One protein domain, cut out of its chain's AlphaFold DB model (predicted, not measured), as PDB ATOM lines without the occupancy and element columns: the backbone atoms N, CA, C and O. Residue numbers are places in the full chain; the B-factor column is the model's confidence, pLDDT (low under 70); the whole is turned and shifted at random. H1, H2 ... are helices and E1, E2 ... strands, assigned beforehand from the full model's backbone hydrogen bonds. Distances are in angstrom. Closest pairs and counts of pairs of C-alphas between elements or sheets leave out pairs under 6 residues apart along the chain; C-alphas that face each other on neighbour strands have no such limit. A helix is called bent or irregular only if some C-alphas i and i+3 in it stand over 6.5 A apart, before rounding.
ATOM      1  N   VAL A 128     180.611 200.360 307.204       53.72
ATOM      2  CA  VAL A 128     180.906 201.266 306.096       53.72
ATOM      3  C   VAL A 128     180.663 200.516 304.793       53.72
ATOM      4  O   VAL A 128     181.289 199.492 304.526       53.72
ATOM      5  N   ASP A 129     179.738 201.040 303.992       70.06
ATOM      6  CA  ASP A 129     179.489 200.581 302.630       70.06
ATOM      7  C   ASP A 129     180.391 201.378 301.673       70.06
ATOM      8  O   ASP A 129     180.113 202.536 301.349       70.06
ATOM      9  N   MET A 130     181.477 200.760 301.205       75.69
ATOM     10  CA  MET A 130     182.383 201.359 300.223       75.69
ATOM     11  C   MET A 130     181.843 201.135 298.809       75.69
ATOM     12  O   MET A 130     181.909 200.026 298.279       75.69
ATOM     13  N   VAL A 131     181.301 202.185 298.184       79.94
ATOM     14  CA  VAL A 131     180.706 202.120 296.837       79.94
ATOM     15  C   VAL A 131     181.642 202.744 295.805       79.94
ATOM     16  O   VAL A 131     181.811 203.963 295.759       79.94
ATOM     17  N   LYS A 132     182.217 201.908 294.935       83.25
ATOM     18  CA  LYS A 132     183.002 202.373 293.781       83.25
ATOM     19  C   LYS A 132     182.069 203.020 292.755       83.25
ATOM     20  O   LYS A 132     181.018 202.467 292.420       83.25
ATOM     21  N   SER A 133     182.445 204.199 292.267       87.44
ATOM     22  CA  SER A 133     181.621 204.978 291.344       87.44
ATOM     23  C   SER A 133     182.467 205.798 290.377       87.44
ATOM     24  O   SER A 133     183.579 206.197 290.724       87.44
ATOM     25  N   TYR A 134     181.931 206.073 289.189       89.75
ATOM     26  CA  TYR A 134     182.505 207.067 288.282       89.75
ATOM     27  C   TYR A 134     181.722 208.362 288.376       89.75
ATOM     28  O   TYR A 134     180.491 208.349 288.369       89.75
ATOM     29  N   ARG A 135     182.440 209.480 288.465       91.56
ATOM     30  CA  ARG A 135     181.844 210.811 288.503       91.56
ATOM     31  C   ARG A 135     181.637 211.332 287.084       91.56
ATOM     32  O   ARG A 135     182.580 211.399 286.302       91.56
ATOM     33  N   CYS A 136     180.426 211.784 286.808       90.31
ATOM     34  CA  CYS A 136     180.046 212.517 285.609       90.31
ATOM     35  C   CYS A 136     179.793 213.977 285.997       90.31
ATOM     36  O   CYS A 136     179.167 214.250 287.019       90.31
ATOM     37  N   THR A 137     180.284 214.931 285.211       89.31
ATOM     38  CA  THR A 137     180.191 216.369 285.537       89.31
ATOM     39  C   THR A 137     178.935 217.038 284.987       89.31
ATOM     40  O   THR A 137     178.555 218.107 285.457       89.31
ATOM     41  N   THR A 138     178.267 216.420 284.016       89.12
ATOM     42  CA  THR A 138     177.038 216.933 283.399       89.12
ATOM     43  C   THR A 138     175.803 216.374 284.090       89.12
ATOM     44  O   THR A 138     175.864 215.303 284.675       89.12
ATOM     45  N   TRP A 139     174.658 217.052 283.998       91.31
ATOM     46  CA  TRP A 139     173.384 216.489 284.464       91.31
ATOM     47  C   TRP A 139     172.967 215.294 283.586       91.31
ATOM     48  O   TRP A 139     173.147 215.366 282.367       91.31
ATOM     49  N   PRO A 140     172.427 214.198 284.149       91.81
ATOM     50  CA  PRO A 140     172.048 213.047 283.343       91.81
ATOM     51  C   PRO A 140     170.789 213.342 282.522       91.81
ATOM     52  O   PRO A 140     169.777 213.790 283.063       91.81
ATOM     53  N   THR A 141     170.812 213.002 281.230       90.69
ATOM     54  CA  THR A 141     169.683 213.210 280.301       90.69
ATOM     55  C   THR A 141     168.387 212.566 280.803       90.69
ATOM     56  O   THR A 141     167.309 213.131 280.642       90.69
ATOM     57  N   MET A 142     168.478 211.418 281.483       89.88
ATOM     58  CA  MET A 142     167.317 210.721 282.053       89.88
ATOM     59  C   MET A 142     166.623 211.495 283.186       89.88
ATOM     60  O   MET A 142     165.438 211.287 283.416       89.88
ATOM     61  N   ALA A 143     167.330 212.403 283.866       93.69
ATOM     62  CA  ALA A 143     166.777 213.256 284.918       93.69
ATOM     63  C   ALA A 143     166.442 214.670 284.411       93.69
ATOM     64  O   ALA A 143     166.212 215.575 285.213       93.69
ATOM     65  N   GLN A 144     166.459 214.916 283.094       93.88
ATOM     66  CA  GLN A 144     166.277 216.263 282.539       93.88
ATOM     67  C   GLN A 144     164.911 216.861 282.902       93.88
ATOM     68  O   GLN A 144     164.822 218.043 283.230       93.88
ATOM     69  N   GLU A 145     163.874 216.022 282.920       93.88
ATOM     70  CA  GLU A 145     162.513 216.388 283.326       93.88
ATOM     71  C   GLU A 145     162.478 217.014 284.729       93.88
ATOM     72  O   GLU A 145     161.736 217.965 284.967       93.88
ATOM     73  N   TRP A 146     163.334 216.552 285.648       95.69
ATOM     74  CA  TRP A 146     163.396 217.062 287.017       95.69
ATOM     75  C   TRP A 146     163.774 218.544 287.092       95.69
ATOM     76  O   TRP A 146     163.284 219.268 287.961       95.69
ATOM     77  N   LEU A 147     164.625 219.020 286.180       93.88
ATOM     78  CA  LEU A 147     165.030 220.427 286.149       93.88
ATOM     79  C   LEU A 147     163.872 221.334 285.723       93.88
ATOM     80  O   LEU A 147     163.723 222.424 286.267       93.88
ATOM     81  N   SER A 148     163.053 220.881 284.772       89.44
ATOM     82  CA  SER A 148     161.974 221.671 284.172       89.44
ATOM     83  C   SER A 148     160.594 221.427 284.784       89.44
ATOM     84  O   SER A 148     159.643 222.100 284.393       89.44
ATOM     85  N   ARG A 149     160.445 220.462 285.701       92.25
ATOM     86  CA  ARG A 149     159.127 220.116 286.248       92.25
ATOM     87  C   ARG A 149     158.516 221.253 287.064       92.25
ATOM     88  O   ARG A 149     159.213 221.978 287.784       92.25
ATOM     89  N   HIS A 150     157.198 221.377 286.950       90.38
ATOM     90  CA  HIS A 150     156.419 222.396 287.639       90.38
ATOM     91  C   HIS A 150     156.399 222.149 289.154       90.38
ATOM     92  O   HIS A 150     156.195 221.019 289.589       90.38
ATOM     93  N   ARG A 151     156.599 223.208 289.949       90.88
ATOM     94  CA  ARG A 151     156.642 223.164 291.420       90.88
ATOM     95  C   ARG A 151     155.731 224.236 291.996       90.88
ATOM     96  O   ARG A 151     156.158 225.373 292.188       90.88
ATOM     97  N   SER A 152     154.487 223.865 292.281       87.56
ATOM     98  CA  SER A 152     153.432 224.793 292.709       87.56
ATOM     99  C   SER A 152     153.763 225.556 293.999       87.56
ATOM    100  O   SER A 152     153.270 226.661 294.198       87.56
ATOM    101  N   PHE A 153     154.620 224.990 294.857       90.38
ATOM    102  CA  PHE A 153     154.989 225.567 296.155       90.38
ATOM    103  C   PHE A 153     156.465 225.983 296.257       90.38
ATOM    104  O   PHE A 153     156.930 226.367 297.328       90.38
ATOM    105  N   GLY A 154     157.202 225.953 295.139       87.50
ATOM    106  CA  GLY A 154     158.544 226.538 295.042       87.50
ATOM    107  C   GLY A 154     159.664 225.788 295.772       87.50
ATOM    108  O   GLY A 154     160.756 226.341 295.909       87.50
ATOM    109  N   TRP A 155     159.429 224.552 296.231       93.69
ATOM    110  CA  TRP A 155     160.474 223.681 296.772       93.69
ATOM    111  C   TRP A 155     160.854 222.571 295.776       93.69
ATOM    112  O   TRP A 155     159.958 221.918 295.241       93.69
ATOM    113  N   PRO A 156     162.153 222.303 295.548       94.25
ATOM    114  CA  PRO A 156     163.299 223.116 295.955       94.25
ATOM    115  C   PRO A 156     163.331 224.453 295.202       94.25
ATOM    116  O   PRO A 156     162.767 224.573 294.114       94.25
ATOM    117  N   THR A 157     164.021 225.449 295.763       92.56
ATOM    118  CA  THR A 157     164.151 226.767 295.123       92.56
ATOM    119  C   THR A 157     164.941 226.682 293.819       92.56
ATOM    120  O   THR A 157     165.771 225.787 293.640       92.56
ATOM    121  N   THR A 158     164.742 227.645 292.915       92.81
ATOM    122  CA  THR A 158     165.483 227.723 291.646       92.81
ATOM    123  C   THR A 158     166.998 227.736 291.859       92.81
ATOM    124  O   THR A 158     167.710 227.025 291.152       92.81
ATOM    125  N   ASP A 159     167.485 228.456 292.872       93.88
ATOM    126  CA  ASP A 159     168.910 228.490 293.225       93.88
ATOM    127  C   ASP A 159     169.416 227.117 293.669       93.88
ATOM    128  O   ASP A 159     170.454 226.653 293.197       93.88
ATOM    129  N   THR A 160     168.634 226.419 294.505       93.50
ATOM    130  CA  THR A 160     168.950 225.041 294.904       93.50
ATOM    131  C   THR A 160     169.012 224.148 293.667       93.50
ATOM    132  O   THR A 160     169.963 223.396 293.508       93.50
ATOM    133  N   ILE A 161     168.054 224.247 292.743       95.38
ATOM    134  CA  ILE A 161     168.035 223.445 291.510       95.38
ATOM    135  C   ILE A 161     169.297 223.683 290.662       95.38
ATOM    136  O   ILE A 161     169.890 222.714 290.180       95.38
ATOM    137  N   GLN A 162     169.739 224.936 290.498       94.56
ATOM    138  CA  GLN A 162     170.972 225.241 289.758       94.56
ATOM    139  C   GLN A 162     172.217 224.701 290.468       94.56
ATOM    140  O   GLN A 162     173.091 224.119 289.820       94.56
ATOM    141  N   GLU A 163     172.275 224.820 291.794       94.00
ATOM    142  CA  GLU A 163     173.357 224.238 292.586       94.00
ATOM    143  C   GLU A 163     173.404 222.716 292.402       94.00
ATOM    144  O   GLU A 163     174.448 222.164 292.055       94.00
ATOM    145  N   LEU A 164     172.265 222.030 292.529       93.56
ATOM    146  CA  LEU A 164     172.166 220.581 292.352       93.56
ATOM    147  C   LEU A 164     172.595 220.124 290.956       93.56
ATOM    148  O   LEU A 164     173.260 219.089 290.830       93.56
ATOM    149  N   LYS A 165     172.255 220.905 289.923       94.12
ATOM    150  CA  LYS A 165     172.678 220.667 288.539       94.12
ATOM    151  C   LYS A 165     174.200 220.726 288.391       94.12
ATOM    152  O   LYS A 165     174.770 219.902 287.680       94.12
ATOM    153  N   SER A 166     174.852 221.665 289.078       92.94
ATOM    154  CA  SER A 166     176.307 221.872 289.003       92.94
ATOM    155  C   SER A 166     177.139 220.757 289.657       92.94
ATOM    156  O   SER A 166     178.319 220.604 289.344       92.94
ATOM    157  N   LEU A 167     176.539 219.942 290.535       88.81
ATOM    158  CA  LEU A 167     177.243 218.877 291.262       88.81
ATOM    159  C   LEU A 167     177.612 217.662 290.381       88.81
ATOM    160  O   LEU A 167     178.481 216.876 290.778       88.81
ATOM    161  N   GLY A 168     177.001 217.512 289.198       89.31
ATOM    162  CA  GLY A 168     177.167 216.340 288.325       89.31
ATOM    163  C   GLY A 168     176.372 215.124 288.818       89.31
ATOM    164  O   GLY A 168     175.339 215.280 289.451       89.31
ATOM    165  N   PHE A 169     176.812 213.895 288.561       92.06
ATOM    166  CA  PHE A 169     176.237 212.677 289.158       92.06
ATOM    167  C   PHE A 169     177.280 211.562 289.216       92.06
ATOM    168  O   PHE A 169     178.393 211.714 288.719       92.06
ATOM    169  N   PHE A 170     176.920 210.430 289.814       92.62
ATOM    170  CA  PHE A 170     177.755 209.235 289.813       92.62
ATOM    171  C   PHE A 170     177.081 208.093 289.070       92.62
ATOM    172  O   PHE A 170     175.859 207.976 289.084       92.62
ATOM    173  N   VAL A 171     177.868 207.199 288.488       92.12
ATOM    174  CA  VAL A 171     177.394 205.880 288.062       92.12
ATOM    175  C   VAL A 171     178.009 204.812 288.953       92.12
ATOM    176  O   VAL A 171     179.214 204.813 289.207       92.12
ATOM    177  N   VAL A 172     177.170 203.915 289.464       90.50
ATOM    178  CA  VAL A 172     177.562 202.823 290.363       90.50
ATOM    179  C   VAL A 172     177.234 201.482 289.729       90.50
ATOM    180  O   VAL A 172     176.220 201.350 289.044       90.50
ATOM    181  N   ARG A 173     178.066 200.471 289.984       85.44
ATOM    182  CA  ARG A 173     177.871 199.126 289.434       85.44
ATOM    183  C   ARG A 173     176.719 198.416 290.146       85.44
ATOM    184  O   ARG A 173     176.909 197.757 291.169       85.44
ATOM    185  N   LYS A 174     175.508 198.610 289.636       84.19
ATOM    186  CA  LYS A 174     174.283 197.973 290.119       84.19
ATOM    187  C   LYS A 174     173.294 197.891 288.965       84.19
ATOM    188  O   LYS A 174     172.749 198.923 288.590       84.19
ATOM    189  N   GLY A 175     173.048 196.690 288.454       83.00
ATOM    190  CA  GLY A 175     172.042 196.495 287.419       83.00
ATOM    191  C   GLY A 175     170.610 196.580 287.926       83.00
ATOM    192  O   GLY A 175     170.337 196.535 289.136       83.00
ATOM    193  N   HIS A 176     169.696 196.727 286.976       85.50
ATOM    194  CA  HIS A 176     168.271 196.759 287.224       85.50
ATOM    195  C   HIS A 176     167.778 195.353 287.609       85.50
ATOM    196  O   HIS A 176     168.080 194.390 286.904       85.50
ATOM    197  N   PRO A 177     166.990 195.191 288.691       83.75
ATOM    198  CA  PRO A 177     166.560 193.871 289.166       83.75
ATOM    199  C   PRO A 177     165.770 193.027 288.157       83.75
ATOM    200  O   PRO A 177     165.678 191.816 288.329       83.75
ATOM    201  N   LEU A 178     165.168 193.669 287.151       85.62
ATOM    202  CA  LEU A 178     164.367 193.024 286.104       85.62
ATOM    203  C   LEU A 178     165.117 192.861 284.771       85.62
ATOM    204  O   LEU A 178     164.529 192.366 283.814       85.62
ATOM    205  N   SER A 179     166.372 193.310 284.681       86.56
ATOM    206  CA  SER A 179     167.149 193.216 283.445       86.56
ATOM    207  C   SER A 179     167.769 191.835 283.267       86.56
ATOM    208  O   SER A 179     168.227 191.212 284.228       86.56
ATOM    209  N   THR A 180     167.829 191.378 282.018       85.12
ATOM    210  CA  THR A 180     168.559 190.171 281.616       85.12
ATOM    211  C   THR A 180     170.075 190.353 281.685       85.12
ATOM    212  O   THR A 180     170.788 189.365 281.834       85.12
ATOM    213  N   ASP A 181     170.565 191.598 281.662       85.50
ATOM    214  CA  ASP A 181     171.990 191.947 281.578       85.50
ATOM    215  C   ASP A 181     172.521 192.619 282.859       85.50
ATOM    216  O   ASP A 181     173.471 193.408 282.834       85.50
ATOM    217  N   ILE A 182     171.923 192.273 284.007       81.75
ATOM    218  CA  ILE A 182     172.136 192.885 285.333       81.75
ATOM    219  C   ILE A 182     173.615 193.053 285.744       81.75
ATOM    220  O   ILE A 182     173.960 193.991 286.465       81.75
ATOM    221  N   ASP A 183     174.505 192.167 285.289       78.81
ATOM    222  CA  ASP A 183     175.930 192.168 285.650       78.81
ATOM    223  C   ASP A 183     176.770 193.201 284.872       78.81
ATOM    224  O   ASP A 183     177.886 193.542 285.296       78.81
ATOM    225  N   THR A 184     176.234 193.708 283.757       82.19
ATOM    226  CA  THR A 184     176.876 194.693 282.866       82.19
ATOM    227  C   THR A 184     176.322 196.109 283.038       82.19
ATOM    228  O   THR A 184     176.942 197.083 282.610       82.19
ATOM    229  N   GLU A 185     175.183 196.237 283.715       86.19
ATOM    230  CA  GLU A 185     174.471 197.494 283.894       86.19
ATOM    231  C   GLU A 185     175.018 198.365 285.036       86.19
ATOM    232  O   GLU A 185     175.500 197.905 286.079       86.19
ATOM    233  N   TRP A 186     174.870 199.676 284.847       88.56
ATOM    234  CA  TRP A 186     175.258 200.708 285.800       88.56
ATOM    235  C   TRP A 186     174.051 201.566 286.159       88.56
ATOM    236  O   TRP A 186     173.232 201.900 285.305       88.56
ATOM    237  N   ARG A 187     173.965 201.976 287.424       90.88
ATOM    238  CA  ARG A 187     172.882 202.819 287.932       90.88
ATOM    239  C   ARG A 187     173.371 204.233 288.189       90.88
ATOM    240  O   ARG A 187     174.411 204.430 288.818       90.88
ATOM    241  N   ILE A 188     172.566 205.210 287.791       92.56
ATOM    242  CA  ILE A 188     172.754 206.619 288.143       92.56
ATOM    243  C   ILE A 188     172.554 206.800 289.656       92.56
ATOM    244  O   ILE A 188     171.594 206.311 290.246       92.56
ATOM    245  N   SER A 189     173.467 207.514 290.303       91.50
ATOM    246  CA  SER A 189     173.400 207.887 291.710       91.50
ATOM    247  C   SER A 189     173.540 209.398 291.848       91.50
ATOM    248  O   SER A 189     174.555 209.988 291.479       91.50
ATOM    249  N   LEU A 190     172.504 210.010 292.415       91.25
ATOM    250  CA  LEU A 190     172.411 211.445 292.690       91.25
ATOM    251  C   LEU A 190     172.584 211.710 294.196       91.25
ATOM    252  O   LEU A 190     171.914 212.544 294.799       91.25
ATOM    253  N   SER A 191     173.490 210.962 294.831       88.19
ATOM    254  CA  SER A 191     173.688 210.964 296.286       88.19
ATOM    255  C   SER A 191     174.121 212.327 296.836       88.19
ATOM    256  O   SER A 191     173.710 212.702 297.935       88.19
ATOM    257  N   LEU A 192     174.908 213.100 296.078       87.69
ATOM    258  CA  LEU A 192     175.270 214.468 296.460       87.69
ATOM    259  C   LEU A 192     174.063 215.400 296.429       87.69
ATOM    260  O   LEU A 192     173.925 216.228 297.331       87.69
ATOM    261  N   GLN A 193     173.177 215.237 295.447       92.81
ATOM    262  CA  GLN A 193     171.956 216.022 295.363       92.81
ATOM    263  C   GLN A 193     171.003 215.684 296.497       92.81
ATOM    264  O   GLN A 193     170.504 216.580 297.168       92.81
ATOM    265  N   GLU A 194     170.807 214.394 296.766       90.44
ATOM    266  CA  GLU A 194     170.024 213.926 297.908       90.44
ATOM    267  C   GLU A 194     170.571 214.487 299.220       90.44
ATOM    268  O   GLU A 194     169.801 214.952 300.055       90.44
ATOM    269  N   ARG A 195     171.898 214.473 299.403       84.81
ATOM    270  CA  ARG A 195     172.540 215.034 300.595       84.81
ATOM    271  C   ARG A 195     172.255 216.525 300.716       84.81
ATOM    272  O   ARG A 195     171.865 216.970 301.786       84.81
ATOM    273  N   LYS A 196     172.420 217.288 299.635       83.56
ATOM    274  CA  LYS A 196     172.170 218.731 299.646       83.56
ATOM    275  C   LYS A 196     170.694 219.052 299.915       83.56
ATOM    276  O   LYS A 196     170.420 219.944 300.708       83.56
ATOM    277  N   LEU A 197     169.756 218.289 299.348       90.38
ATOM    278  CA  LEU A 197     168.329 218.422 299.658       90.38
ATOM    279  C   LEU A 197     168.027 218.140 301.132       90.38
ATOM    280  O   LEU A 197     167.274 218.895 301.734       90.38
ATOM    281  N   ILE A 198     168.639 217.106 301.722       85.56
ATOM    282  CA  ILE A 198     168.491 216.794 303.154       85.56
ATOM    283  C   ILE A 198     169.035 217.925 304.035       85.56
ATOM    284  O   ILE A 198     168.387 218.296 305.007       85.56
ATOM    285  N   MET A 199     170.192 218.493 303.683       79.00
ATOM    286  CA  MET A 199     170.794 219.615 304.419       79.00
ATOM    287  C   MET A 199     169.988 220.916 304.303       79.00
ATOM    288  O   MET A 199     170.112 221.778 305.164       79.00
ATOM    289  N   ASN A 200     169.171 221.053 303.256       83.69
ATOM    290  CA  ASN A 200     168.296 222.205 303.034       83.69
ATOM    291  C   ASN A 200     166.869 221.986 303.575       83.69
ATOM    292  O   ASN A 200     165.993 222.818 303.332       83.69
ATOM    293  N   LEU A 201     166.599 220.868 304.261       84.50
ATOM    294  CA  LEU A 201     165.310 220.659 304.915       84.50
ATOM    295  C   LEU A 201     165.147 221.610 306.097       84.50
ATOM    296  O   LEU A 201     166.084 221.866 306.848       84.50
ATOM    297  N   THR A 202     163.919 222.070 306.304       83.12
ATOM    298  CA  THR A 202     163.540 222.716 307.563       83.12
ATOM    299  C   THR A 202     163.553 221.703 308.711       83.12
ATOM    300  O   THR A 202     163.396 220.496 308.497       83.12
ATOM    301  N   ASP A 203     163.642 222.184 309.951       66.38
ATOM    302  CA  ASP A 203     163.609 221.335 311.149       66.38
ATOM    303  C   ASP A 203     162.424 220.362 311.176       66.38
ATOM    304  O   ASP A 203     162.563 219.213 311.592       66.38
ATOM    305  N   VAL A 204     161.237 220.815 310.759       66.06
ATOM    306  CA  VAL A 204     160.012 220.001 310.787       66.06
ATOM    307  C   VAL A 204     160.078 218.895 309.736       66.06
ATOM    308  O   VAL A 204     159.757 217.744 310.027       66.06
ATOM    309  N   GLN A 205     160.573 219.211 308.540       79.81
ATOM    310  CA  GLN A 205     160.781 218.239 307.466       79.81
ATOM    311  C   GLN A 205     161.829 217.191 307.852       79.81
ATOM    312  O   GLN A 205     161.616 215.993 307.657       79.81
ATOM    313  N   TYR A 206     162.938 217.619 308.460       71.31
ATOM    314  CA  TYR A 206     163.975 216.707 308.938       71.31
ATOM    315  C   TYR A 206     163.464 215.797 310.066       71.31
ATOM    316  O   TYR A 206     163.709 214.592 310.055       71.31
ATOM    317  N   LYS A 207     162.682 216.333 311.013       65.31
ATOM    318  CA  LYS A 207     162.036 215.528 312.064       65.31
ATOM    319  C   LYS A 207     161.075 214.493 311.482       65.31
ATOM    320  O   LYS A 207     161.120 213.335 311.890       65.31
ATOM    321  N   CYS A 208     160.269 214.878 310.490       73.31
ATOM    322  CA  CYS A 208     159.399 213.955 309.761       73.31
ATOM    323  C   CYS A 208     160.217 212.811 309.132       73.31
ATOM    324  O   CYS A 208     159.890 211.638 309.317       73.31
ATOM    325  N   TYR A 209     161.350 213.128 308.492       78.94
ATOM    326  CA  TYR A 209     162.251 212.127 307.913       78.94
ATOM    327  C   TYR A 209     162.748 211.088 308.927       78.94
ATOM    328  O   TYR A 209     162.737 209.886 308.647       78.94
ATOM    329  N   VAL A 210     163.195 211.546 310.101       69.00
ATOM    330  CA  VAL A 210     163.718 210.675 311.164       69.00
ATOM    331  C   VAL A 210     162.643 209.696 311.628       69.00
ATOM    332  O   VAL A 210     162.909 208.497 311.695       69.00
ATOM    333  N   VAL A 211     161.419 210.181 311.854       62.84
ATOM    334  CA  VAL A 211     160.293 209.341 312.284       62.84
ATOM    335  C   VAL A 211     159.953 208.286 311.231       62.84
ATOM    336  O   VAL A 211     159.850 207.107 311.558       62.84
ATOM    337  N   LEU A 212     159.876 208.659 309.950       73.31
ATOM    338  CA  LEU A 212     159.623 207.705 308.862       73.31
ATOM    339  C   LEU A 212     160.721 206.631 308.763       73.31
ATOM    340  O   LEU A 212     160.442 205.453 308.537       73.31
ATOM    341  N   LYS A 213     161.985 207.016 308.977       70.75
ATOM    342  CA  LYS A 213     163.121 206.082 309.000       70.75
ATOM    343  C   LYS A 213     163.038 205.109 310.182       70.75
ATOM    344  O   LYS A 213     163.415 203.948 310.022       70.75
ATOM    345  N   MET A 214     162.560 205.570 311.336       61.91
ATOM    346  CA  MET A 214     162.339 204.737 312.521       61.91
ATOM    347  C   MET A 214     161.183 203.759 312.306       61.91
ATOM    348  O   MET A 214     161.373 202.559 312.489       61.91
ATOM    349  N   LEU A 215     160.044 204.235 311.792       61.91
ATOM    350  CA  LEU A 215     158.907 203.383 311.434       61.91
ATOM    351  C   LEU A 215     159.343 202.251 310.498       61.91
ATOM    352  O   LEU A 215     159.054 201.088 310.771       61.91
ATOM    353  N   ASN A 216     160.136 202.557 309.466       69.38
ATOM    354  CA  ASN A 216     160.661 201.546 308.545       69.38
ATOM    355  C   ASN A 216     161.534 200.473 309.215       69.38
ATOM    356  O   ASN A 216     161.640 199.366 308.698       69.38
ATOM    357  N   ARG A 217     162.226 200.812 310.306       60.16
ATOM    358  CA  ARG A 217     163.119 199.887 311.017       60.16
ATOM    359  C   ARG A 217     162.340 198.951 311.941       60.16
ATOM    360  O   ARG A 217     162.730 197.793 312.073       60.16
ATOM    361  N   ASP A 218     161.272 199.450 312.557       49.44
ATOM    362  CA  ASP A 218     160.651 198.787 313.703       49.44
ATOM    363  C   ASP A 218     159.322 198.077 313.390       49.44
ATOM    364  O   ASP A 218     159.032 197.050 313.999       49.44
ATOM    365  N   THR A 219     158.550 198.531 312.396       48.97
ATOM    366  CA  THR A 219     157.196 197.994 312.110       48.97
ATOM    367  C   THR A 219     157.148 196.738 311.228       48.97
ATOM    368  O   THR A 219     156.085 196.376 310.739       48.97
ATOM    369  N   ILE A 220     158.259 196.017 311.024       43.12
ATOM    370  CA  ILE A 220     158.311 194.897 310.056       43.12
ATOM    371  C   ILE A 220     157.840 195.381 308.675       43.12
ATOM    372  O   ILE A 220     157.069 194.721 307.977       43.12
ATOM    373  N   MET A 221     158.309 196.554 308.245       47.25
ATOM    374  CA  MET A 221     158.258 196.863 306.825       47.25
ATOM    375  C   MET A 221     159.181 195.849 306.170       47.25
ATOM    376  O   MET A 221     160.404 195.943 306.277       47.25
ATOM    377  N   LEU A 222     158.566 194.802 305.613       52.84
ATOM    378  CA  LEU A 222     159.188 193.756 304.813       52.84
ATOM    379  C   LEU A 222     160.320 194.406 304.008       52.84
ATOM    380  O   LEU A 222     160.134 195.515 303.511       52.84
ATOM    381  N   ASN A 223     161.483 193.758 303.875       61.28
ATOM    382  CA  ASN A 223     162.691 194.318 303.231       61.28
ATOM    383  C   ASN A 223     162.474 194.945 301.819       61.28
ATOM    384  O   ASN A 223     163.418 195.448 301.212       61.28
ATOM    385  N   CYS A 224     161.251 194.909 301.278       69.75
ATOM    386  CA  CYS A 224     160.775 195.655 300.125       69.75
ATOM    387  C   CYS A 224     160.673 197.181 300.325       69.75
ATOM    388  O   CYS A 224     160.862 197.896 299.339       69.75
ATOM    389  N   ILE A 225     160.435 197.713 301.536       78.50
ATOM    390  CA  ILE A 225     160.407 199.169 301.795       78.50
ATOM    391  C   ILE A 225     161.654 199.592 302.577       78.50
ATOM    392  O   ILE A 225     162.016 199.024 303.602       78.50
ATOM    393  N   THR A 226     162.370 200.584 302.048       84.25
ATOM    394  CA  THR A 226     163.684 201.001 302.547       84.25
ATOM    395  C   THR A 226     163.657 202.464 302.973       84.25
ATOM    396  O   THR A 226     162.803 203.240 302.540       84.25
ATOM    397  N   SER A 227     164.664 202.886 303.739       81.62
ATOM    398  CA  SER A 227     164.879 204.298 304.091       81.62
ATOM    399  C   SER A 227     164.993 205.220 302.868       81.62
ATOM    400  O   SER A 227     164.682 206.408 302.960       81.62
ATOM    401  N   TYR A 228     165.402 204.684 301.713       89.31
ATOM    402  CA  TYR A 228     165.450 205.420 300.453       89.31
ATOM    403  C   TYR A 228     164.051 205.721 299.892       89.31
ATOM    404  O   TYR A 228     163.823 206.820 299.388       89.31
ATOM    405  N   HIS A 229     163.095 204.794 300.033       91.94
ATOM    406  CA  HIS A 229     161.708 205.016 299.607       91.94
ATOM    407  C   HIS A 229     161.043 206.098 300.467       91.94
ATOM    408  O   HIS A 229     160.402 206.994 299.931       91.94
ATOM    409  N   TRP A 230     161.273 206.089 301.782       90.25
ATOM    410  CA  TRP A 230     160.753 207.130 302.677       90.25
ATOM    411  C   TRP A 230     161.375 208.501 302.447       90.25
ATOM    412  O   TRP A 230     160.667 209.501 302.474       90.25
ATOM    413  N   LYS A 231     162.680 208.551 302.163       93.62
ATOM    414  CA  LYS A 231     163.345 209.794 301.756       93.62
ATOM    415  C   LYS A 231     162.718 210.370 300.486       93.62
ATOM    416  O   LYS A 231     162.427 211.556 300.418       93.62
ATOM    417  N   THR A 232     162.486 209.503 299.502       96.25
ATOM    418  CA  THR A 232     161.843 209.866 298.236       96.25
ATOM    419  C   THR A 232     160.415 210.359 298.464       96.25
ATOM    420  O   THR A 232     160.057 211.418 297.961       96.25
ATOM    421  N   CYS A 233     159.634 209.648 299.283       96.31
ATOM    422  CA  CYS A 233     158.287 210.051 299.691       96.31
ATOM    423  C   CYS A 233     158.277 211.450 300.299       96.31
ATOM    424  O   CYS A 233     157.547 212.317 299.827       96.31
ATOM    425  N   LEU A 234     159.155 211.695 301.270       96.62
ATOM    426  CA  LEU A 234     159.258 212.992 301.919       96.62
ATOM    427  C   LEU A 234     159.547 214.117 300.918       96.62
ATOM    428  O   LEU A 234     158.900 215.155 300.981       96.62
ATOM    429  N   PHE A 235     160.474 213.922 299.976       97.44
ATOM    430  CA  PHE A 235     160.765 214.943 298.968       97.44
ATOM    431  C   PHE A 235     159.546 215.275 298.098       97.44
ATOM    432  O   PHE A 235     159.287 216.447 297.841       97.44
ATOM    433  N   TYR A 236     158.770 214.272 297.678       97.25
ATOM    434  CA  TYR A 236     157.522 214.520 296.950       97.25
ATOM    435  C   TYR A 236     156.493 215.256 297.811       97.25
ATOM    436  O   TYR A 236     155.934 216.251 297.364       97.25
ATOM    437  N   VAL A 237     156.295 214.840 299.065       96.88
ATOM    438  CA  VAL A 237     155.336 215.498 299.966       96.88
ATOM    439  C   VAL A 237     155.728 216.953 300.230       96.88
ATOM    440  O   VAL A 237     154.851 217.809 300.279       96.88
ATOM    441  N   ILE A 238     157.020 217.271 300.351       96.38
ATOM    442  CA  ILE A 238     157.470 218.663 300.494       96.38
ATOM    443  C   ILE A 238     157.174 219.470 299.227       96.38
ATOM    444  O   ILE A 238     156.679 220.588 299.321       96.38
ATOM    445  N   GLU A 239     157.478 218.917 298.056       94.88
ATOM    446  CA  GLU A 239     157.284 219.598 296.775       94.88
ATOM    447  C   GLU A 239     155.807 219.861 296.446       94.88
ATOM    448  O   GLU A 239     155.464 220.903 295.884       94.88
ATOM    449  N   GLU A 240     154.935 218.916 296.796       94.31
ATOM    450  CA  GLU A 240     153.513 218.915 296.440       94.31
ATOM    451  C   GLU A 240     152.622 219.649 297.451       94.31
ATOM    452  O   GLU A 240     151.424 219.784 297.210       94.31
ATOM    453  N   ASN A 241     153.171 220.136 298.567       94.31
ATOM    454  CA  ASN A 241     152.389 220.784 299.618       94.31
ATOM    455  C   ASN A 241     152.912 222.176 299.974       94.31
ATOM    456  O   ASN A 241     154.092 222.494 299.849       94.31
ATOM    457  N   ASN A 242     152.007 223.019 300.470       90.75
ATOM    458  CA  ASN A 242     152.334 224.379 300.876       90.75
ATOM    459  C   ASN A 242     153.291 224.392 302.078       90.75
ATOM    460  O   ASN A 242     153.041 223.715 303.071       90.75
ATOM    461  N   ASN A 243     154.319 225.246 302.052       85.56
ATOM    462  CA  ASN A 243     155.258 225.420 303.167       85.56
ATOM    463  C   ASN A 243     154.590 225.666 304.534       85.56
ATOM    464  O   ASN A 243     155.157 225.309 305.564       85.56
ATOM    465  N   ASN A 244     153.368 226.203 304.557       87.12
ATOM    466  CA  ASN A 244     152.591 226.426 305.774       87.12
ATOM    467  C   ASN A 244     152.247 225.150 306.561       87.12
ATOM    468  O   ASN A 244     151.994 225.271 307.760       87.12
ATOM    469  N   ILE A 245     152.245 223.961 305.936       85.88
ATOM    470  CA  ILE A 245     152.006 222.697 306.655       85.88
ATOM    471  C   ILE A 245     153.243 222.226 307.426       85.88
ATOM    472  O   ILE A 245     153.124 221.457 308.368       85.88
ATOM    473  N   TRP A 246     154.441 222.710 307.087       84.62
ATOM    474  CA  TRP A 246     155.695 222.296 307.725       84.62
ATOM    475  C   TRP A 246     155.967 223.088 309.008       84.62
ATOM    476  O   TRP A 246     157.043 223.654 309.206       84.62
ATOM    477  N   LYS A 247     154.976 223.121 309.903       72.19
ATOM    478  CA  LYS A 247     155.063 223.724 311.240       72.19
ATOM    479  C   LYS A 247     155.110 222.648 312.313       72.19
ATOM    480  O   LYS A 247     154.631 221.535 312.118       72.19
ATOM    481  N   LYS A 248     155.667 222.991 313.479       58.84
ATOM    482  CA  LYS A 248     155.808 222.059 314.613       58.84
ATOM    483  C   LYS A 248     154.461 221.440 315.020       58.84
ATOM    484  O   LYS A 248     154.415 220.243 315.271       58.84
ATOM    485  N   GLU A 249     153.390 222.235 315.023       62.44
ATOM    486  CA  GLU A 249     152.016 221.796 315.323       62.44
ATOM    487  C   GLU A 249     151.436 220.783 314.318       62.44
ATOM    488  O   GLU A 249     150.559 220.010 314.684       62.44
ATOM    489  N   HIS A 250     151.972 220.730 313.095       70.38
ATOM    490  CA  HIS A 250     151.497 219.887 311.989       70.38
ATOM    491  C   HIS A 250     152.452 218.734 311.649       70.38
ATOM    492  O   HIS A 250     152.293 218.064 310.627       70.38
ATOM    493  N   LEU A 251     153.474 218.477 312.476       65.88
ATOM    494  CA  LEU A 251     154.472 217.432 312.211       65.88
ATOM    495  C   LEU A 251     153.825 216.055 311.995       65.88
ATOM    496  O   LEU A 251     154.253 215.294 311.129       65.88
ATOM    497  N   PHE A 252     152.791 215.740 312.770       63.31
ATOM    498  CA  PHE A 252     152.083 214.468 312.669       63.31
ATOM    499  C   PHE A 252     151.219 214.375 311.421       63.31
ATOM    500  O   PHE A 252     151.277 213.356 310.735       63.31
ATOM    501  N   ASP A 253     150.525 215.457 311.072       74.69
ATOM    502  CA  ASP A 253     149.789 215.559 309.811       74.69
ATOM    503  C   ASP A 253     150.745 215.313 308.632       74.69
ATOM    504  O   ASP A 253     150.444 214.546 307.721       74.69
ATOM    505  N   CYS A 254     151.965 215.861 308.692       77.06
ATOM    506  CA  CYS A 254     153.009 215.628 307.691       77.06
ATOM    507  C   CYS A 254     153.482 214.163 307.634       77.06
ATOM    508  O   CYS A 254     153.735 213.635 306.549       77.06
ATOM    509  N   ILE A 255     153.598 213.484 308.782       76.00
ATOM    510  CA  ILE A 255     153.937 212.052 308.843       76.00
ATOM    511  C   ILE A 255     152.809 211.217 308.224       76.00
ATOM    512  O   ILE A 255     153.082 210.359 307.386       76.00
ATOM    513  N   GLN A 256     151.552 211.496 308.575       76.56
ATOM    514  CA  GLN A 256     150.391 210.821 307.996       76.56
ATOM    515  C   GLN A 256     150.284 211.065 306.492       76.56
ATOM    516  O   GLN A 256     150.025 210.121 305.750       76.56
ATOM    517  N   LEU A 257     150.569 212.281 306.018       90.44
ATOM    518  CA  LEU A 257     150.649 212.588 304.589       90.44
ATOM    519  C   LEU A 257     151.699 211.720 303.886       90.44
ATOM    520  O   LEU A 257     151.419 211.152 302.832       90.44
ATOM    521  N   CYS A 258     152.879 211.538 304.486       90.81
ATOM    522  CA  CYS A 258     153.907 210.652 303.938       90.81
ATOM    523  C   CYS A 258     153.474 209.178 303.932       90.81
ATOM    524  O   CYS A 258     153.740 208.462 302.964       90.81
ATOM    525  N   ILE A 259     152.803 208.707 304.985       84.62
ATOM    526  CA  ILE A 259     152.286 207.333 305.053       84.62
ATOM    527  C   ILE A 259     151.181 207.123 304.010       84.62
ATOM    528  O   ILE A 259     151.209 206.131 303.283       84.62
ATOM    529  N   ALA A 260     150.251 208.069 303.878       92.50
ATOM    530  CA  ALA A 260     149.177 208.041 302.891       92.50
ATOM    531  C   ALA A 260     149.724 208.065 301.460       92.50
ATOM    532  O   ALA A 260     149.272 207.299 300.608       92.50
ATOM    533  N   GLN A 261     150.748 208.881 301.209       96.06
ATOM    534  CA  GLN A 261     151.428 208.922 299.921       96.06
ATOM    535  C   GLN A 261     152.147 207.600 299.617       96.06
ATOM    536  O   GLN A 261     152.025 207.071 298.512       96.06
ATOM    537  N   MET A 262     152.841 207.014 300.598       93.25
ATOM    538  CA  MET A 262     153.466 205.700 300.437       93.25
ATOM    539  C   MET A 262     152.417 204.614 300.172       93.25
ATOM    540  O   MET A 262     152.594 203.799 299.270       93.25
ATOM    541  N   LEU A 263     151.293 204.628 300.892       91.62
ATOM    542  CA  LEU A 263     150.182 203.705 300.669       91.62
ATOM    543  C   LEU A 263     149.622 203.835 299.252       91.62
ATOM    544  O   LEU A 263     149.388 202.821 298.600       91.62
ATOM    545  N   LYS A 264     149.442 205.064 298.755       96.31
ATOM    546  CA  LYS A 264     149.023 205.316 297.373       96.31
ATOM    547  C   LYS A 264     149.994 204.676 296.381       96.31
ATOM    548  O   LYS A 264     149.558 203.970 295.478       96.31
ATOM    549  N   TRP A 265     151.298 204.863 296.565       95.38
ATOM    550  CA  TRP A 265     152.313 204.256 295.699       95.38
ATOM    551  C   TRP A 265     152.309 202.734 295.748       95.38
ATOM    552  O   TRP A 265     152.384 202.092 294.700       95.38
ATOM    553  N   ILE A 266     152.166 202.139 296.932       90.62
ATOM    554  CA  ILE A 266     152.061 200.684 297.079       90.62
ATOM    555  C   ILE A 266     150.801 200.173 296.366       90.62
ATOM    556  O   ILE A 266     150.906 199.254 295.557       90.62
ATOM    557  N   LYS A 267     149.652 200.833 296.563       90.38
ATOM    558  CA  LYS A 267     148.381 200.538 295.878       90.38
ATOM    559  C   LYS A 267     148.420 200.740 294.370       90.38
ATOM    560  O   LYS A 267     147.573 200.188 293.678       90.38
ATOM    561  N   CYS A 268     149.367 201.502 293.842       92.25
ATOM    562  CA  CYS A 268     149.596 201.615 292.403       92.25
ATOM    563  C   CYS A 268     150.711 200.677 291.910       92.25
ATOM    564  O   CYS A 268     150.876 200.518 290.707       92.25
ATOM    565  N   GLY A 269     151.469 200.047 292.815       91.75
ATOM    566  CA  GLY A 269     152.664 199.267 292.484       91.75
ATOM    567  C   GLY A 269     153.830 200.113 291.958       91.75
ATOM    568  O   GLY A 269     154.750 199.565 291.354       91.75
ATOM    569  N   PHE A 270     153.802 201.431 292.173       94.75
ATOM    570  CA  PHE A 270     154.734 202.372 291.554       94.75
ATOM    571  C   PHE A 270     155.206 203.439 292.550       94.75
ATOM    572  O   PHE A 270     154.412 204.265 293.000       94.75
ATOM    573  N   CYS A 271     156.502 203.432 292.870       95.62
ATOM    574  CA  CYS A 271     157.179 204.460 293.666       95.62
ATOM    575  C   CYS A 271     158.195 205.189 292.771       95.62
ATOM    576  O   CYS A 271     159.233 204.604 292.459       95.62
ATOM    577  N   PRO A 272     157.929 206.435 292.340       96.50
ATOM    578  CA  PRO A 272     158.817 207.152 291.428       96.50
ATOM    579  C   PRO A 272     160.144 207.506 292.100       96.50
ATOM    580  O   PRO A 272     160.162 207.963 293.243       96.50
ATOM    581  N   ASN A 273     161.260 207.385 291.381       96.25
ATOM    582  CA  ASN A 273     162.509 208.018 291.794       96.25
ATOM    583  C   ASN A 273     162.355 209.546 291.749       96.25
ATOM    584  O   ASN A 273     161.915 210.103 290.745       96.25
ATOM    585  N   TYR A 274     162.768 210.237 292.817       97.25
ATOM    586  CA  TYR A 274     162.594 211.685 292.923       97.25
ATOM    587  C   TYR A 274     163.202 212.471 291.755       97.25
ATOM    588  O   TYR A 274     162.580 213.435 291.320       97.25
ATOM    589  N   PHE A 275     164.370 212.063 291.239       96.56
ATOM    590  CA  PHE A 275     165.067 212.740 290.137       96.56
ATOM    591  C   PHE A 275     164.777 212.149 288.755       96.56
ATOM    592  O   PHE A 275     164.916 212.846 287.754       96.56
ATOM    593  N   ILE A 276     164.384 210.878 288.687       95.44
ATOM    594  CA  ILE A 276     164.043 210.184 287.437       95.44
ATOM    595  C   ILE A 276     162.624 209.621 287.608       95.44
ATOM    596  O   ILE A 276     162.477 208.429 287.855       95.44
ATOM    597  N   PRO A 277     161.559 210.441 287.502       93.50
ATOM    598  CA  PRO A 277     160.203 210.028 287.891       93.50
ATOM    599  C   PRO A 277     159.670 208.785 287.167       93.50
ATOM    600  O   PRO A 277     158.784 208.107 287.680       93.50
ATOM    601  N   LYS A 278     160.223 208.476 285.988       92.12
ATOM    602  CA  LYS A 278     159.902 207.285 285.189       92.12
ATOM    603  C   LYS A 278     160.484 205.981 285.754       92.12
ATOM    604  O   LYS A 278     160.037 204.912 285.358       92.12
ATOM    605  N   GLU A 279     161.476 206.050 286.640       93.31
ATOM    606  CA  GLU A 279     162.091 204.881 287.279       93.31
ATOM    607  C   GLU A 279     161.267 204.450 288.502       93.31
ATOM    608  O   GLU A 279     161.087 205.230 289.443       93.31
ATOM    609  N   ASN A 280     160.797 203.199 288.508       94.62
ATOM    610  CA  ASN A 280     160.048 202.628 289.623       94.62
ATOM    611  C   ASN A 280     160.982 202.001 290.668       94.62
ATOM    612  O   ASN A 280     161.611 200.969 290.449       94.62
ATOM    613  N   LEU A 281     161.020 202.570 291.869       93.25
ATOM    614  CA  LEU A 281     161.861 202.089 292.965       93.25
ATOM    615  C   LEU A 281     161.390 200.760 293.583       93.25
ATOM    616  O   LEU A 281     162.167 200.131 294.319       93.25
ATOM    617  N   PHE A 282     160.154 200.336 293.298       92.00
ATOM    618  CA  PHE A 282     159.595 199.056 293.742       92.00
ATOM    619  C   PHE A 282     159.954 197.864 292.850       92.00
ATOM    620  O   PHE A 282     159.774 196.722 293.290       92.00
ATOM    621  N   ASP A 283     160.512 198.099 291.660       89.50
ATOM    622  CA  ASP A 283     160.879 197.034 290.729       89.50
ATOM    623  C   ASP A 283     161.832 196.018 291.377       89.50
ATOM    624  O   ASP A 283     162.817 196.360 292.041       89.50
ATOM    625  N   GLY A 284     161.483 194.735 291.239       81.19
ATOM    626  CA  GLY A 284     162.201 193.603 291.836       81.19
ATOM    627  C   GLY A 284     162.159 193.511 293.367       81.19
ATOM    628  O   GLY A 284     162.797 192.623 293.928       81.19
ATOM    629  N   LYS A 285     161.433 194.400 294.062       80.62
ATOM    630  CA  LYS A 285     161.317 194.404 295.532       80.62
ATOM    631  C   LYS A 285     159.903 194.133 296.031       80.62
ATOM    632  O   LYS A 285     159.745 193.473 297.054       80.62
ATOM    633  N   LEU A 286     158.886 194.664 295.353       81.06
ATOM    634  CA  LEU A 286     157.492 194.585 295.783       81.06
ATOM    635  C   LEU A 286     156.711 193.616 294.885       81.06
ATOM    636  O   LEU A 286     156.331 193.961 293.772       81.06
ATOM    637  N   ASN A 287     156.474 192.394 295.365       80.94
ATOM    638  CA  ASN A 287     155.581 191.434 294.704       80.94
ATOM    639  C   ASN A 287     154.141 191.552 295.241       80.94
ATOM    640  O   ASN A 287     153.903 192.236 296.236       80.94
ATOM    641  N   ASN A 288     153.182 190.862 294.613       74.38
ATOM    642  CA  ASN A 288     151.758 190.951 294.972       74.38
ATOM    643  C   ASN A 288     151.470 190.599 296.444       74.38
ATOM    644  O   ASN A 288     150.659 191.263 297.085       74.38
ATOM    645  N   SER A 289     152.158 189.602 297.007       71.19
ATOM    646  CA  SER A 289     151.983 189.203 298.410       71.19
ATOM    647  C   SER A 289     152.521 190.264 299.377       71.19
ATOM    648  O   SER A 289     151.829 190.660 300.311       71.19
ATOM    649  N   LEU A 290     153.736 190.769 299.134       70.94
ATOM    650  CA  LEU A 290     154.357 191.816 299.955       70.94
ATOM    651  C   LEU A 290     153.610 193.144 299.833       70.94
ATOM    652  O   LEU A 290     153.549 193.899 300.801       70.94
ATOM    653  N   ARG A 291     153.032 193.415 298.663       76.69
ATOM    654  CA  ARG A 291     152.169 194.564 298.415       76.69
ATOM    655  C   ARG A 291     150.945 194.530 299.319       76.69
ATOM    656  O   ARG A 291     150.802 195.447 300.109       76.69
ATOM    657  N   LEU A 292     150.147 193.462 299.291       71.44
ATOM    658  CA  LEU A 292     148.956 193.334 300.146       71.44
ATOM    659  C   LEU A 292     149.288 193.477 301.638       71.44
ATOM    660  O   LEU A 292     148.589 194.177 302.365       71.44
ATOM    661  N   ILE A 293     150.388 192.869 302.092       65.06
ATOM    662  CA  ILE A 293     150.835 192.995 303.487       65.06
ATOM    663  C   ILE A 293     151.228 194.442 303.803       65.06
ATOM    664  O   ILE A 293     150.802 194.981 304.820       65.06
ATOM    665  N   SER A 294     152.007 195.087 302.933       67.00
ATOM    666  CA  SER A 294     152.449 196.470 303.146       67.00
ATOM    667  C   SER A 294     151.284 197.459 303.071       67.00
ATOM    668  O   SER A 294     151.255 198.416 303.835       67.00
ATOM    669  N   GLU A 295     150.304 197.223 302.194       75.81
ATOM    670  CA  GLU A 295     149.062 197.997 302.136       75.81
ATOM    671  C   GLU A 295     148.297 197.883 303.451       75.81
ATOM    672  O   GLU A 295     147.960 198.909 304.030       75.81
ATOM    673  N   ASN A 296     148.082 196.663 303.951       63.47
ATOM    674  CA  ASN A 296     147.375 196.438 305.212       63.47
ATOM    675  C   ASN A 296     148.101 197.087 306.393       63.47
ATOM    676  O   ASN A 296     147.456 197.738 307.206       63.47
ATOM    677  N   ILE A 297     149.433 196.973 306.455       63.41
ATOM    678  CA  ILE A 297     150.234 197.635 307.492       63.41
ATOM    679  C   ILE A 297     150.061 199.147 307.396       63.41
ATOM    680  O   ILE A 297     149.720 199.770 308.387       63.41
ATOM    681  N   LEU A 298     150.252 199.761 306.226       68.62
ATOM    682  CA  LEU A 298     150.144 201.216 306.108       68.62
ATOM    683  C   LEU A 298     148.716 201.735 306.326       68.62
ATOM    684  O   LEU A 298     148.558 202.818 306.881       68.62
ATOM    685  N   VAL A 299     147.688 200.984 305.917       68.94
ATOM    686  CA  VAL A 299     146.281 201.283 306.241       68.94
ATOM    687  C   VAL A 299     146.082 201.250 307.748       68.94
ATOM    688  O   VAL A 299     145.511 202.185 308.297       68.94
ATOM    689  N   GLU A 300     146.609 200.229 308.418       58.72
ATOM    690  CA  GLU A 300     146.545 200.133 309.870       58.72
ATOM    691  C   GLU A 300     147.301 201.291 310.530       58.72
ATOM    692  O   GLU A 300     146.738 201.953 311.387       58.72
ATOM    693  N   LEU A 301     148.510 201.646 310.077       59.16
ATOM    694  CA  LEU A 301     149.256 202.799 310.605       59.16
ATOM    695  C   LEU A 301     148.489 204.124 310.418       59.16
ATOM    696  O   LEU A 301     148.583 205.002 311.272       59.16
ATOM    697  N   LEU A 302     147.722 204.281 309.333       62.66
ATOM    698  CA  LEU A 302     146.868 205.456 309.118       62.66
ATOM    699  C   LEU A 302     145.621 205.445 310.007       62.66
ATOM    700  O   LEU A 302     145.259 206.493 310.533       62.66
ATOM    701  N   ASN A 303     144.993 204.281 310.188       54.00
ATOM    702  CA  ASN A 303     143.794 204.108 311.015       54.00
ATOM    703  C   ASN A 303     144.099 204.262 312.510       54.00
ATOM    704  O   ASN A 303     143.333 204.874 313.247       54.00
ATOM    705  N   VAL A 304     145.235 203.712 312.934       46.28
ATOM    706  CA  VAL A 304     145.768 203.750 314.298       46.28
ATOM    707  C   VAL A 304     146.357 205.137 314.609       46.28
ATOM    708  O   VAL A 304     146.411 205.561 315.760       46.28
ATOM    709  N   GLY A 305     146.755 205.903 313.588       46.47
ATOM    710  CA  GLY A 305     147.197 207.286 313.753       46.47
ATOM    711  C   GLY A 305     148.426 207.391 314.658       46.47
ATOM    712  O   GLY A 305     149.461 206.795 314.379       46.47
ATOM    713  N   PHE A 306     148.339 208.153 315.747       40.53
ATOM    714  CA  PHE A 306     149.457 208.371 316.679       40.53
ATOM    715  C   PHE A 306     149.918 207.091 317.393       40.53
ATOM    716  O   PHE A 306     151.095 206.971 317.741       40.53
ATOM    717  N   ASP A 307     149.022 206.114 317.540       40.00
ATOM    718  CA  ASP A 307     149.289 204.837 318.201       40.00
ATOM    719  C   ASP A 307     150.233 203.939 317.365       40.00
ATOM    720  O   ASP A 307     150.733 202.918 317.826       40.00
ATOM    721  N   CYS A 308     150.580 204.319 316.131       40.19
ATOM    722  CA  CYS A 308     151.553 203.568 315.340       40.19
ATOM    723  C   CYS A 308     153.000 203.695 315.864       40.19
ATOM    724  O   CYS A 308     153.827 202.804 315.656       40.19
ATOM    725  N   LEU A 309     153.302 204.781 316.586       37.75
ATOM    726  CA  LEU A 309     154.627 205.070 317.154       37.75
ATOM    727  C   LEU A 309     154.967 204.170 318.353       37.75
ATOM    728  O   LEU A 309     156.118 204.104 318.776       37.75
ATOM    729  N   ILE A 310     153.973 203.438 318.856       34.00
ATOM    730  CA  ILE A 310     154.059 202.432 319.920       34.00
ATOM    731  C   ILE A 310     154.930 201.237 319.510       34.00
ATOM    732  O   ILE A 310     155.583 200.619 320.346       34.00
ATOM    733  N   PHE A 311     154.937 200.894 318.219       35.00
ATOM    734  CA  PHE A 311     155.618 199.709 317.690       35.00
ATOM    735  C   PHE A 311     157.125 199.920 317.441       35.00
ATOM    736  O   PHE A 311     157.811 199.003 316.989       35.00
ATOM    737  N   VAL A 312     157.660 201.105 317.752       36.09
ATOM    738  CA  VAL A 312     159.097 201.434 317.734       36.09
ATOM    739  C   VAL A 312     159.786 200.746 318.932       36.09
ATOM    740  O   VAL A 312     159.360 200.908 320.064       36.09
ATOM    741  N   LYS A 313     160.829 199.920 318.742       35.09
ATOM    742  CA  LYS A 313     161.407 199.081 319.828       35.09
ATOM    743  C   LYS A 313     162.142 199.877 320.930       35.09
ATOM    744  O   LYS A 313     162.839 200.857 320.672       35.09
TER     745      LYS A 313
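AT A GLANCE: This is residues 128 to 313 of the 679 residues of the protein "Mab-21 domain-containing protein" of Mytilus coruscus (UniProt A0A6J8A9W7). A small antiparallel sheet, E2, E3 and E4, with three short helices, H1, H2 and H3, makes one end of the domain, and a cluster of four longer helices, H4 to H7, makes the other. In the cluster H4 and H5 fold back as one helical hairpin, H6 and H7 as another, and H6 crosses H5, which lies nearest the middle of the whole. The printed part has 186 residues, with seven named helices and four named strands in the order E1, E2, H1, H2, E3, E4, H3, H4, H5, H6, H7. The class is mostly helix, and the sheet's order is E2, E3, E4. The whole is compact and rounded, with a radius of gyration of the C-alphas of 16.9 A and spans of 46 by 40 by 32 A.

HOW THE PARTS SIT: The inner strand E3, residues 169 to 172, is antiparallel to edge strands E2, residues 133 to 136, with N 136 and O 169 2.8 A apart, and E4, residues 187 to 189, with N 189 and O 170 2.7 A apart, both within hydrogen-bond range. E3 and E4 form a hairpin. E1, residues 128 to 131, pairs with no named strand and runs on into E2 at 52 degrees. H3, residues 191 to 199, only grazes the sheet with residues 191 to 193. It only just touches H2, residues 158 to 166, with 3 pairs of C-alphas within 8 A, Leu 164 and Gln 193 closest at 5.5 A. H1, residues 141 to 148, is close to H2 but not clearly touching, with the C-alphas of Leu 147 and Ile 161 closest at 6.8 A. H3 is near H5, residues 227 to 240. H5 touches H4, residues 203 to 218, opposite ways at a shallow tilt of 34.6 degrees, only just short of steep; the C-alphas of Lys 213 and Ser 227 are closest at 5.5 A. H6, residues 248 to 268, touches H5 with residues 257 to 262 alone, about perpendicular at 70.0 degrees, but only just; the C-alphas of Cys 233 and Cys 258 are closest at 6.1 A. H6 touches H4 with residues 248 to 255 alone, the same way at a steep tilt of 50 degrees; the C-alphas of Cys 208 and Ile 255 are closest at 5.9 A. H7, residues 288 to 311, touches H6, opposite ways at a shallow tilt of 13 degrees, with the C-alphas of Leu 263 and Leu 298 closest at 6.0 A. H7 and H4 only just touch, with 3 pairs of C-alphas within 8 A, and only at their ends; the C-alphas of Asp 218 and Phe 311 are closest at 6.5 A. H5 and H7 are apart. In H2, H3, H4 and H5 every O i to N i+4 pair is within hydrogen-bond range; in H6 15 of 17 are, in H7 14 of 20, and in H1 0 of 4, with 4 of its 5 O i to N i+3 pairs in range.

IN THESE COORDINATES: E1 begins at C-alpha 128 (180.906, 201.266, 306.096). From first to last C-alpha H4 is 22.9 A long, H5 20.0 A, H6 30.8 A and H7 24.7 A. H7 ends at C-alpha 311 (155.618, 199.709, 317.690) and has a kink of 118 degrees near residue 305. H1, H6 and H7 are irregular: C-alphas 142 and 145 are 7.5 A apart, 249 and 252 7.8 A, and 303 and 306 9.1 A.

THE WHOLE: The two C-alphas farthest apart are those of Asp 181 and Glu 249, at 49.3 A. The printed part has no cut. The links E3 to E4, 14 residues, and H6 to H7, 19 residues, are long. The mean pLDDT of the printed part is 80.8; 41 residues are under 70, among them 214 to 224 and 296 to 313.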